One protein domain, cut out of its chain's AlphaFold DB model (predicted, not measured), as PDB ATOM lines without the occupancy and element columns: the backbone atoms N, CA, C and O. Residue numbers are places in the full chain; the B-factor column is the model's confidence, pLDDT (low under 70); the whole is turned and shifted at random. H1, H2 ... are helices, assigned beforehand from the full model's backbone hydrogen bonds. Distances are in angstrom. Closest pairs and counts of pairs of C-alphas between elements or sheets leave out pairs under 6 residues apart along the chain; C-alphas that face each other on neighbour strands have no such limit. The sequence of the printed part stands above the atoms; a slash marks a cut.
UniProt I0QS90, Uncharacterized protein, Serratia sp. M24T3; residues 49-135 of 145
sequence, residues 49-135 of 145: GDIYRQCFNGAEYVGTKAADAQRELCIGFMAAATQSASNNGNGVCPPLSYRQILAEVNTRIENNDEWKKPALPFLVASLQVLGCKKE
ATOM      1  N   GLY A  49       6.830 195.116   6.598       86.12
ATOM      2  CA  GLY A  49       7.686 193.965   6.310       86.12
ATOM      3  C   GLY A  49       6.924 192.642   6.264       86.12
ATOM      4  O   GLY A  49       7.197 191.815   5.393       86.12
ATOM      5  N   ASP A  50       5.932 192.454   7.140       88.06
ATOM      6  CA  ASP A  50       5.089 191.257   7.111       88.06
ATOM      7  C   ASP A  50       4.320 191.167   5.798       88.06
ATOM      8  O   ASP A  50       4.414 190.151   5.113       88.06
ATOM      9  N   ILE A  51       3.614 192.233   5.409       87.75
ATOM     10  CA  ILE A  51       2.833 192.249   4.166       87.75
ATOM     11  C   ILE A  51       3.736 192.082   2.948       87.75
ATOM     12  O   ILE A  51       3.426 191.281   2.068       87.75
ATOM     13  N   TYR A  52       4.876 192.771   2.918       83.75
ATOM     14  CA  TYR A  52       5.838 192.651   1.827       83.75
ATOM     15  C   TYR A  52       6.319 191.205   1.662       83.75
ATOM     16  O   TYR A  52       6.319 190.673   0.551       83.75
ATOM     17  N   ARG A  53       6.644 190.525   2.771       83.00
ATOM     18  CA  ARG A  53       7.045 189.115   2.760       83.00
ATOM     19  C   ARG A  53       5.906 188.190   2.335       83.00
ATOM     20  O   ARG A  53       6.152 187.292   1.537       83.00
ATOM     21  N   GLN A  54       4.680 188.392   2.829       83.44
ATOM     22  CA  GLN A  54       3.536 187.565   2.417       83.44
ATOM     23  C   GLN A  54       3.256 187.703   0.918       83.44
ATOM     24  O   GLN A  54       3.053 186.706   0.229       83.44
ATOM     25  N   CYS A  55       3.309 188.929   0.395       80.50
ATOM     26  CA  CYS A  55       3.113 189.186  -1.026       80.50
ATOM     27  C   CYS A  55       4.248 188.628  -1.892       80.50
ATOM     28  O   CYS A  55       3.982 188.143  -2.989       80.50
ATOM     29  N   PHE A  56       5.496 188.675  -1.417       77.12
ATOM     30  CA  PHE A  56       6.638 188.113  -2.134       77.12
ATOM     31  C   PHE A  56       6.599 186.579  -2.152       77.12
ATOM     32  O   PHE A  56       6.641 185.973  -3.218       77.12
ATOM     33  N   ASN A  57       6.433 185.948  -0.987       70.62
ATOM     34  CA  ASN A  57       6.407 184.489  -0.868       70.62
ATOM     35  C   ASN A  57       5.175 183.867  -1.547       70.62
ATOM     36  O   ASN A  57       5.267 182.785  -2.116       70.62
ATOM     37  N   GLY A  58       4.029 184.556  -1.526       62.97
ATOM     38  CA  GLY A  58       2.820 184.130  -2.235       62.97
ATOM     39  C   GLY A  58       2.874 184.333  -3.757       62.97
ATOM     40  O   GLY A  58       2.021 183.797  -4.465       62.97
ATOM     41  N   ALA A  59       3.847 185.097  -4.277       62.44
ATOM     42  CA  ALA A  59       4.022 185.306  -5.717       62.44
ATOM     43  C   ALA A  59       4.734 184.126  -6.397       62.44
ATOM     44  O   ALA A  59       4.406 183.786  -7.536       62.44
ATOM     45  N   GLU A  60       5.665 183.469  -5.701       63.06
ATOM     46  CA  GLU A  60       6.250 182.197  -6.126       63.06
ATOM     47  C   GLU A  60       5.308 181.059  -5.725       63.06
ATOM     48  O   GLU A  60       5.489 180.379  -4.715       63.06
ATOM     49  N   TYR A  61       4.237 180.867  -6.497       60.31
ATOM     50  CA  TYR A  61       3.324 179.761  -6.244       60.31
ATOM     51  C   TYR A  61       4.035 178.416  -6.452       60.31
ATOM     52  O   TYR A  61       4.185 177.937  -7.573       60.31
ATOM     53  N   VAL A  62       4.451 177.796  -5.348       68.38
ATOM     54  CA  VAL A  62       5.116 176.483  -5.320       68.38
ATOM     55  C   VAL A  62       4.140 175.318  -5.089       68.38
ATOM     56  O   VAL A  62       4.566 174.208  -4.781       68.38
ATOM     57  N   GLY A  63       2.823 175.543  -5.197       70.50
ATOM     58  CA  GLY A  63       1.814 174.483  -5.041       70.50
ATOM     59  C   GLY A  63       1.583 174.008  -3.603       70.50
ATOM     60  O   GLY A  63       0.984 172.955  -3.389       70.50
ATOM     61  N   THR A  64       2.074 174.743  -2.601       78.62
ATOM     62  CA  THR A  64       1.883 174.388  -1.188       78.62
ATOM     63  C   THR A  64       0.719 175.165  -0.581       78.62
ATOM     64  O   THR A  64       0.543 176.352  -0.852       78.62
ATOM     65  N   LYS A  65      -0.022 174.527   0.337       78.75
ATOM     66  CA  LYS A  65      -1.102 175.184   1.099       78.75
ATOM     67  C   LYS A  65      -0.631 176.438   1.843       78.75
ATOM     68  O   LYS A  65      -1.409 177.362   2.049       78.75
ATOM     69  N   ALA A  66       0.635 176.461   2.263       76.31
ATOM     70  CA  ALA A  66       1.231 177.619   2.912       76.31
ATOM     71  C   ALA A  66       1.375 178.795   1.934       76.31
ATOM     72  O   ALA A  66       0.956 179.896   2.267       76.31
ATOM     73  N   ALA A  67       1.896 178.563   0.724       70.25
ATOM     74  CA  ALA A  67       2.016 179.605  -0.297       70.25
ATOM     75  C   ALA A  67       0.643 180.158  -0.721       70.25
ATOM     76  O   ALA A  67       0.492 181.371  -0.861       70.25
ATOM     77  N   ASP A  68      -0.372 179.292  -0.835       77.88
ATOM     78  CA  ASP A  68      -1.760 179.710  -1.088       77.88
ATOM     79  C   ASP A  68      -2.290 180.626   0.019       77.88
ATOM     80  O   ASP A  68      -2.792 181.713  -0.258       77.88
ATOM     81  N   ALA A  69      -2.115 180.244   1.287       79.62
ATOM     82  CA  ALA A  69      -2.550 181.069   2.411       79.62
ATOM     83  C   ALA A  69      -1.855 182.443   2.428       79.62
ATOM     84  O   ALA A  69      -2.494 183.460   2.685       79.62
ATOM     85  N   GLN A  70      -0.555 182.496   2.129       80.62
ATOM     86  CA  GLN A  70       0.203 183.752   2.075       80.62
ATOM     87  C   GLN A  70      -0.258 184.653   0.925       80.62
ATOM     88  O   GLN A  70      -0.387 185.868   1.097       80.62
ATOM     89  N   ARG A  71      -0.563 184.054  -0.231       79.69
ATOM     90  CA  ARG A  71      -1.132 184.756  -1.381       79.69
ATOM     91  C   ARG A  71      -2.500 185.351  -1.054       79.69
ATOM     92  O   ARG A  71      -2.706 186.535  -1.309       79.69
ATOM     93  N   GLU A  72      -3.401 184.574  -0.462       83.44
ATOM     94  CA  GLU A  72      -4.734 185.051  -0.067       83.44
ATOM     95  C   GLU A  72      -4.655 186.166   0.986       83.44
ATOM     96  O   GLU A  72      -5.352 187.175   0.877       83.44
ATOM     97  N   LEU A  73      -3.738 186.054   1.956       84.88
ATOM     98  CA  LEU A  73      -3.478 187.121   2.928       84.88
ATOM     99  C   LEU A  73      -3.020 188.416   2.247       84.88
ATOM    100  O   LEU A  73      -3.525 189.490   2.575       84.88
ATOM    101  N   CYS A  74      -2.095 188.327   1.286       84.19
ATOM    102  CA  CYS A  74      -1.666 189.486   0.506       84.19
ATOM    103  C   CYS A  74      -2.846 190.104  -0.260       84.19
ATOM    104  O   CYS A  74      -3.088 191.305  -0.148       84.19
ATOM    105  N   ILE A  75      -3.615 189.292  -0.994       84.88
ATOM    106  CA  ILE A  75      -4.769 189.749  -1.782       84.88
ATOM    107  C   ILE A  75      -5.780 190.474  -0.889       84.88
ATOM    108  O   ILE A  75      -6.161 191.610  -1.188       84.88
ATOM    109  N   GLY A  76      -6.176 189.853   0.224       85.62
ATOM    110  CA  GLY A  76      -7.152 190.413   1.155       85.62
ATOM    111  C   GLY A  76      -6.684 191.730   1.772       85.62
ATOM    112  O   GLY A  76      -7.437 192.705   1.803       85.62
ATOM    113  N   PHE A  77      -5.419 191.803   2.197       88.00
ATOM    114  CA  PHE A  77      -4.877 193.022   2.798       88.00
ATOM    115  C   PHE A  77      -4.774 194.171   1.786       88.00
ATOM    116  O   PHE A  77      -5.122 195.312   2.092       88.00
ATOM    117  N   MET A  78      -4.361 193.870   0.552       86.50
ATOM    118  CA  MET A  78      -4.273 194.855  -0.529       86.50
ATOM    119  C   MET A  78      -5.660 195.352  -0.953       86.50
ATOM    120  O   MET A  78      -5.831 196.547  -1.210       86.50
ATOM    121  N   ALA A  79      -6.668 194.475  -0.967       86.69
ATOM    122  CA  ALA A  79      -8.056 194.855  -1.212       86.69
ATOM    123  C   ALA A  79      -8.589 195.792  -0.115       86.69
ATOM    124  O   ALA A  79      -9.156 196.840  -0.429       86.69
ATOM    125  N   ALA A  80      -8.342 195.476   1.159       87.19
ATOM    126  CA  ALA A  80      -8.741 196.317   2.288       87.19
ATOM    127  C   ALA A  80      -8.054 197.696   2.266       87.19
ATOM    128  O   ALA A  80      -8.700 198.724   2.491       87.19
ATOM    129  N   ALA A  81      -6.758 197.740   1.940       88.69
ATOM    130  CA  ALA A  81      -6.017 198.989   1.785       88.69
ATOM    131  C   ALA A  81      -6.552 199.829   0.615       88.69
ATOM    132  O   ALA A  81      -6.703 201.042   0.749       88.69
ATOM    133  N   THR A  82      -6.905 199.187  -0.503       86.56
ATOM    134  CA  THR A  82      -7.511 199.846  -1.672       86.56
ATOM    135  C   THR A  82      -8.860 200.459  -1.321       86.56
ATOM    136  O   THR A  82      -9.061 201.644  -1.570       86.56
ATOM    137  N   GLN A  83      -9.745 199.699  -0.667       87.25
ATOM    138  CA  GLN A  83     -11.032 200.210  -0.185       87.25
ATOM    139  C   GLN A  83     -10.838 201.390   0.771       87.25
ATOM    140  O   GLN A  83     -11.490 202.420   0.629       87.25
ATOM    141  N   SER A  84      -9.896 201.276   1.708       87.69
ATOM    142  CA  SER A  84      -9.580 202.350   2.656       87.69
ATOM    143  C   SER A  84      -9.063 203.609   1.942       87.69
ATOM    144  O   SER A  84      -9.454 204.728   2.280       87.69
ATOM    145  N   ALA A  85      -8.226 203.442   0.915       86.69
ATOM    146  CA  ALA A  85      -7.705 204.539   0.102       86.69
ATOM    147  C   ALA A  85      -8.789 205.218  -0.754       86.69
ATOM    148  O   ALA A  85      -8.704 206.424  -0.996       86.69
ATOM    149  N   SER A  86      -9.828 204.480  -1.153       86.56
ATOM    150  CA  SER A  86     -10.969 204.962  -1.938       86.56
ATOM    151  C   SER A  86     -12.219 205.267  -1.104       86.56
ATOM    152  O   SER A  86     -13.331 205.075  -1.575       86.56
ATOM    153  N   ASN A  87     -12.079 205.779   0.126       80.69
ATOM    154  CA  ASN A  87     -13.227 206.140   0.977       80.69
ATOM    155  C   ASN A  87     -14.165 204.953   1.286       80.69
ATOM    156  O   ASN A  87     -15.374 205.036   1.076       80.69
ATOM    157  N   ASN A  88     -13.604 203.841   1.763       75.69
ATOM    158  CA  ASN A  88     -14.309 202.575   1.997       75.69
ATOM    159  C   ASN A  88     -14.994 202.023   0.733       75.69
ATOM    160  O   ASN A  88     -16.082 201.462   0.808       75.69
ATOM    161  N   GLY A  89     -14.372 202.210  -0.436       68.69
ATOM    162  CA  GLY A  89     -14.926 201.793  -1.727       68.69
ATOM    163  C   GLY A  89     -15.841 202.817  -2.410       68.69
ATOM    164  O   GLY A  89     -16.178 202.619  -3.572       68.69
ATOM    165  N   ASN A  90     -16.180 203.931  -1.753       74.25
ATOM    166  CA  ASN A  90     -16.989 205.028  -2.314       74.25
ATOM    167  C   ASN A  90     -16.132 206.047  -3.085       74.25
ATOM    168  O   ASN A  90     -16.265 207.259  -2.923       74.25
ATOM    169  N   GLY A  91     -15.137 205.573  -3.814       80.00
ATOM    170  CA  GLY A  91     -14.115 206.394  -4.436       80.00
ATOM    171  C   GLY A  91     -13.545 205.689  -5.647       80.00
ATOM    172  O   GLY A  91     -13.905 204.557  -5.961       80.00
ATOM    173  N   VAL A  92     -12.624 206.353  -6.335       85.00
ATOM    174  CA  VAL A  92     -12.034 205.818  -7.562       85.00
ATOM    175  C   VAL A  92     -10.616 205.361  -7.273       85.00
ATOM    176  O   VAL A  92      -9.812 206.125  -6.741       85.00
ATOM    177  N   CYS A  93     -10.296 204.135  -7.667       84.00
ATOM    178  CA  CYS A  93      -8.927 203.647  -7.776       84.00
ATOM    179  C   CYS A  93      -8.686 203.187  -9.217       84.00
ATOM    180  O   CYS A  93      -9.506 202.434  -9.748       84.00
ATOM    181  N   PRO A  94      -7.588 203.611  -9.867       84.06
ATOM    182  CA  PRO A  94      -7.209 203.057 -11.159       84.06
ATOM    183  C   PRO A  94      -6.856 201.565 -11.022       84.06
ATOM    184  O   PRO A  94      -6.570 201.094  -9.918       84.06
ATOM    185  N   PRO A  95      -6.842 200.803 -12.128       83.38
ATOM    186  CA  PRO A  95      -6.310 199.446 -12.108       83.38
ATOM    187  C   PRO A  95      -4.817 199.485 -11.750       83.38
ATOM    188  O   PRO A  95      -4.007 200.054 -12.482       83.38
ATOM    189  N   LEU A  96      -4.456 198.879 -10.616       79.25
ATOM    190  CA  LEU A  96      -3.089 198.814 -10.099       79.25
ATOM    191  C   LEU A  96      -2.683 197.359  -9.877       79.25
ATOM    192  O   LEU A  96      -3.432 196.565  -9.312       79.25
ATOM    193  N   SER A  97      -1.465 197.012 -10.282       80.75
ATOM    194  CA  SER A  97      -0.862 195.728  -9.921       80.75
ATOM    195  C   SER A  97      -0.236 195.790  -8.526       80.75
ATOM    196  O   SER A  97       0.291 196.824  -8.113       80.75
ATOM    197  N   TYR A  98      -0.191 194.657  -7.818       79.06
ATOM    198  CA  TYR A  98       0.508 194.579  -6.528       79.06
ATOM    199  C   TYR A  98       1.983 194.963  -6.641       79.06
ATOM    200  O   TYR A  98       2.515 195.600  -5.739       79.06
ATOM    201  N   ARG A  99       2.629 194.669  -7.776       77.81
ATOM    202  CA  ARG A  99       4.014 195.080  -8.030       77.81
ATOM    203  C   ARG A  99       4.171 196.602  -8.043       77.81
ATOM    204  O   ARG A  99       5.130 197.096  -7.469       77.81
ATOM    205  N   GLN A 100       3.245 197.336  -8.664       81.00
ATOM    206  CA  GLN A 100       3.277 198.805  -8.661       81.00
ATOM    207  C   GLN A 100       3.088 199.367  -7.251       81.00
ATOM    208  O   GLN A 100       3.800 200.285  -6.860       81.00
ATOM    209  N   ILE A 101       2.175 198.781  -6.475       84.00
ATOM    210  CA  ILE A 101       1.912 199.225  -5.103       84.00
ATOM    211  C   ILE A 101       3.126 198.956  -4.208       84.00
ATOM    212  O   ILE A 101       3.566 199.849  -3.495       84.00
ATOM    213  N   LEU A 102       3.712 197.757  -4.276       82.25
ATOM    214  CA  LEU A 102       4.903 197.409  -3.496       82.25
ATOM    215  C   LEU A 102       6.134 198.221  -3.917       82.25
ATOM    216  O   LEU A 102       6.949 198.557  -3.063       82.25
ATOM    217  N   ALA A 103       6.262 198.568  -5.201       85.00
ATOM    218  CA  ALA A 103       7.317 199.461  -5.668       85.00
ATOM    219  C   ALA A 103       7.183 200.859  -5.047       85.00
ATOM    220  O   ALA A 103       8.169 201.377  -4.537       85.00
ATOM    221  N   GLU A 104       5.974 201.428  -5.019       87.75
ATOM    222  CA  GLU A 104       5.707 202.723  -4.372       87.75
ATOM    223  C   GLU A 104       5.874 202.672  -2.844       87.75
ATOM    224  O   GLU A 104       6.325 203.629  -2.228       87.75
ATOM    225  N   VAL A 105       5.547 201.548  -2.205       86.75
ATOM    226  CA  VAL A 105       5.880 201.351  -0.787       86.75
ATOM    227  C   VAL A 105       7.394 201.406  -0.609       86.75
ATOM    228  O   VAL A 105       7.883 202.127   0.251       86.75
ATOM    229  N   ASN A 106       8.145 200.686  -1.443       87.00
ATOM    230  CA  ASN A 106       9.596 200.604  -1.332       87.00
ATOM    231  C   ASN A 106      10.302 201.944  -1.609       87.00
ATOM    232  O   ASN A 106      11.327 202.210  -0.993       87.00
ATOM    233  N   THR A 107       9.768 202.810  -2.483       89.69
ATOM    234  CA  THR A 107      10.330 204.160  -2.716       89.69
ATOM    235  C   THR A 107      10.181 205.086  -1.512       89.69
ATOM    236  O   THR A 107      10.922 206.060  -1.405       89.69
ATOM    237  N   ARG A 108       9.241 204.793  -0.610       86.81
ATOM    238  CA  ARG A 108       8.979 205.580   0.599       86.81
ATOM    239  C   ARG A 108       9.735 205.092   1.821       86.81
ATOM    240  O   ARG A 108       9.709 205.789   2.825       86.81
ATOM    241  N   ILE A 109      10.331 203.901   1.762       87.88
ATOM    242  CA  ILE A 109      11.084 203.353   2.883       87.88
ATOM    243  C   ILE A 109      12.471 203.991   2.916       87.88
ATOM    244  O   ILE A 109      13.316 203.716   2.067       87.88
ATOM    245  N   GLU A 110      12.717 204.816   3.925       87.00
ATOM    246  CA  GLU A 110      13.995 205.517   4.092       87.00
ATOM    247  C   GLU A 110      14.993 204.724   4.945       87.00
ATOM    248  O   GLU A 110      16.207 204.869   4.804       87.00
ATOM    249  N   ASN A 111      14.498 203.887   5.860       89.62
ATOM    250  CA  ASN A 111      15.330 203.125   6.784       89.62
ATOM    251  C   ASN A 111      14.659 201.827   7.253       89.62
ATOM    252  O   ASN A 111      13.463 201.596   7.068       89.62
ATOM    253  N   ASN A 112      15.449 200.972   7.908       85.88
ATOM    254  CA  ASN A 112      15.001 199.647   8.331       85.88
ATOM    255  C   ASN A 112      13.893 199.658   9.395       85.88
ATOM    256  O   ASN A 112      13.164 198.673   9.519       85.88
ATOM    257  N   ASP A 113      13.755 200.735  10.170       90.06
ATOM    258  CA  ASP A 113      12.734 200.811  11.216       90.06
ATOM    259  C   ASP A 113      11.341 201.062  10.644       90.06
ATOM    260  O   ASP A 113      10.342 200.686  11.259       90.06
ATOM    261  N   GLU A 114      11.248 201.610   9.433       87.69
ATOM    262  CA  GLU A 114       9.964 201.805   8.771       87.69
ATOM    263  C   GLU A 114       9.280 200.485   8.432       87.69
ATOM    264  O   GLU A 114       8.064 200.386   8.580       87.69
ATOM    265  N   TRP A 115      10.040 199.431   8.120       87.81
ATOM    266  CA  TRP A 115       9.487 198.095   7.875       87.81
ATOM    267  C   TRP A 115       8.700 197.531   9.060       87.81
ATOM    268  O   TRP A 115       7.852 196.663   8.859       87.81
ATOM    269  N   LYS A 116       8.952 198.026  10.279       90.00
ATOM    270  CA  LYS A 116       8.264 197.616  11.513       90.00
ATOM    271  C   LYS A 116       6.987 198.423  11.775       90.00
ATOM    272  O   LYS A 116       6.237 198.088  12.689       90.00
ATOM    273  N   LYS A 117       6.733 199.495  11.013       89.06
ATOM    274  CA  LYS A 117       5.524 200.319  11.153       89.06
ATOM    275  C   LYS A 117       4.285 199.542  10.676       89.06
ATOM    276  O   LYS A 117       4.414 198.636   9.848       89.06
ATOM    277  N   PRO A 118       3.077 199.897  11.149       90.62
ATOM    278  CA  PRO A 118       1.832 199.301  10.668       90.62
ATOM    279  C   PRO A 118       1.652 199.469   9.153       90.62
ATOM    280  O   PRO A 118       1.783 200.576   8.628       90.62
ATOM    281  N   ALA A 119       1.305 198.389   8.449       89.81
ATOM    282  CA  ALA A 119       1.243 198.380   6.986       89.81
ATOM    283  C   ALA A 119       0.103 199.227   6.407       89.81
ATOM    284  O   ALA A 119       0.290 199.920   5.408       89.81
ATOM    285  N   LEU A 120      -1.082 199.170   7.022       89.50
ATOM    286  CA  LEU A 120      -2.300 199.761   6.468       89.50
ATOM    287  C   LEU A 120      -2.184 201.269   6.164       89.50
ATOM    288  O   LEU A 120      -2.413 201.638   5.011       89.50
ATOM    289  N   PRO A 121      -1.812 202.155   7.115       89.12
ATOM    290  CA  PRO A 121      -1.719 203.589   6.827       89.12
ATOM    291  C   PRO A 121      -0.687 203.900   5.735       89.12
ATOM    292  O   PRO A 121      -0.889 204.803   4.924       89.12
ATOM    293  N   PHE A 122       0.392 203.121   5.673       89.25
ATOM    294  CA  PHE A 122       1.456 203.306   4.693       89.25
ATOM    295  C   PHE A 122       1.027 202.889   3.279       89.25
ATOM    296  O   PHE A 122       1.266 203.610   2.305       89.25
ATOM    297  N   LEU A 123       0.326 201.758   3.160       89.50
ATOM    298  CA  LEU A 123      -0.262 201.303   1.900       89.50
ATOM    299  C   LEU A 123      -1.330 202.270   1.400       89.50
ATOM    300  O   LEU A 123      -1.338 202.590   0.216       89.50
ATOM    301  N   VAL A 124      -2.191 202.777   2.286       90.62
ATOM    302  CA  VAL A 124      -3.213 203.769   1.923       90.62
ATOM    303  C   VAL A 124      -2.568 205.028   1.341       90.62
ATOM    304  O   VAL A 124      -2.982 205.486   0.278       90.62
ATOM    305  N   ALA A 125      -1.516 205.552   1.978       91.19
ATOM    306  CA  ALA A 125      -0.790 206.718   1.470       91.19
ATOM    307  C   ALA A 125      -0.116 206.453   0.108       91.19
ATOM    308  O   ALA A 125      -0.109 207.322  -0.766       91.19
ATOM    309  N   SER A 126       0.419 205.245  -0.087       91.50
ATOM    310  CA  SER A 126       1.026 204.810  -1.355       91.50
ATOM    311  C   SER A 126      -0.020 204.720  -2.470       91.50
ATOM    312  O   SER A 126       0.143 205.291  -3.546       91.50
ATOM    313  N   LEU A 127      -1.156 204.081  -2.187       90.81
ATOM    314  CA  LEU A 127      -2.291 203.957  -3.102       90.81
ATOM    315  C   LEU A 127      -2.863 205.319  -3.502       90.81
ATOM    316  O   LEU A 127      -3.232 205.515  -4.658       90.81
ATOM    317  N   GLN A 128      -2.904 206.280  -2.576       91.12
ATOM    318  CA  GLN A 128      -3.361 207.639  -2.868       91.12
ATOM    319  C   GLN A 128      -2.462 208.365  -3.872       91.12
ATOM    320  O   GLN A 128      -2.968 209.038  -4.772       91.12
ATOM    321  N   VAL A 129      -1.142 208.179  -3.787       92.25
ATOM    322  CA  VAL A 129      -0.205 208.717  -4.788       92.25
ATOM    323  C   VAL A 129      -0.328 207.999  -6.126       92.25
ATOM    324  O   VAL A 129      -0.270 208.646  -7.169       92.25
ATOM    325  N   LEU A 130      -0.622 206.699  -6.108       88.38
ATOM    326  CA  LEU A 130      -0.939 205.928  -7.313       88.38
ATOM    327  C   LEU A 130      -2.319 206.251  -7.913       88.38
ATOM    328  O   LEU A 130      -2.674 205.713  -8.961       88.38
ATOM    329  N   GLY A 131      -3.088 207.153  -7.296       86.25
ATOM    330  CA  GLY A 131      -4.310 207.707  -7.869       86.25
ATOM    331  C   GLY A 131      -5.611 207.215  -7.243       86.25
ATOM    332  O   GLY A 131      -6.670 207.596  -7.741       86.25
ATOM    333  N   CYS A 132      -5.565 206.433  -6.160       87.56
ATOM    334  CA  CYS A 132      -6.752 206.162  -5.351       87.56
ATOM    335  C   CYS A 132      -7.242 207.439  -4.664       87.56
ATOM    336  O   CYS A 132      -6.511 208.081  -3.911       87.56
ATOM    337  N   LYS A 133      -8.486 207.829  -4.923       86.31
ATOM    338  CA  LYS A 133      -9.064 209.080  -4.430       86.31
ATOM    339  C   LYS A 133     -10.457 208.830  -3.883       86.31
ATOM    340  O   LYS A 133     -11.208 208.000  -4.393       86.31
ATOM    341  N   LYS A 134     -10.819 209.611  -2.869       80.06
ATOM    342  CA  LYS A 134     -12.211 209.731  -2.435       80.06
ATOM    343  C   LYS A 134     -13.012 210.357  -3.577       80.06
ATOM    344  O   LYS A 134     -12.507 211.272  -4.233       80.06
ATOM    345  N   GLU A 135     -14.220 209.868  -3.833       69.00
ATOM    346  CA  GLU A 135     -15.127 210.554  -4.751       69.00
ATOM    347  C   GLU A 135     -15.354 211.979  -4.233       69.00
ATOM    348  O   GLU A 135     -15.554 212.189  -3.031       69.00
TER     349      GLU A 135
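This is residues 49 to 135 of the 145 residues of an uncharacterized protein of Serratia sp. M24T3 (UniProt I0QS90). One long helix, H2, makes a bar along one side of the domain, and three short helices gather on the other side of that bar. H1 packs on H2 near its middle, H4 crosses the last part of H2, and H3 lies beyond H4 and crosses it nearly at a right angle. The printed part has 87 residues with four named helices, in the order H1, H2, H3, H4, and no named strand; the class is all helix. The whole is compact, with a radius of gyration of the C-alphas of 13.1 A and spans of 40 by 29 by 18 A.

H1 is residues 49 to 57, from C-alpha 49 at (7.686, 193.965, 6.310), 12.0 A long. H2 is residues 65 to 85, 30.1 A long, and ends at C-alpha 85 at (-7.705, 204.539, 0.102). H3 is residues 98 to 108, 15.6 A long. H4 is residues 119 to 129, 15.7 A long, and ends at C-alpha 129 at (-0.205, 208.717, -4.788).

H1 and H2 touch at a steep tilt of 53 degrees, opposite ways; their closest C-alphas, of Cys 55 and Cys 74, are 5.0 A apart. H2 touches H4 with residues 78 to 85 alone, at a steep tilt of 55 degrees; the closest C-alphas, of Ala 85 and Val 124, are 4.9 A apart. H3 and H4 touch, about perpendicular at 84 degrees, closest at the C-alphas of Glu 104 and Ser 126, 5.9 A. H1 and H3 are close but not clearly touching, with the closest C-alphas, of Tyr 52 and Leu 102, 7.2 A apart. In H1, H2 and H4 every O i to N i+4 pair is within hydrogen-bond range; in H3, 6 of 7 are.

The farthest C-alphas, of Thr 64 and Glu 135, are 40.1 A apart. The printed part has no cut. The link from H2 to H3 is long, with 12 residues; residues 91 to 92 in it pair antiparallel with residues 133 to 134. Mean pLDDT of the printed part is 83.0, and residues 58 to 62, 89 and 135 are under 70.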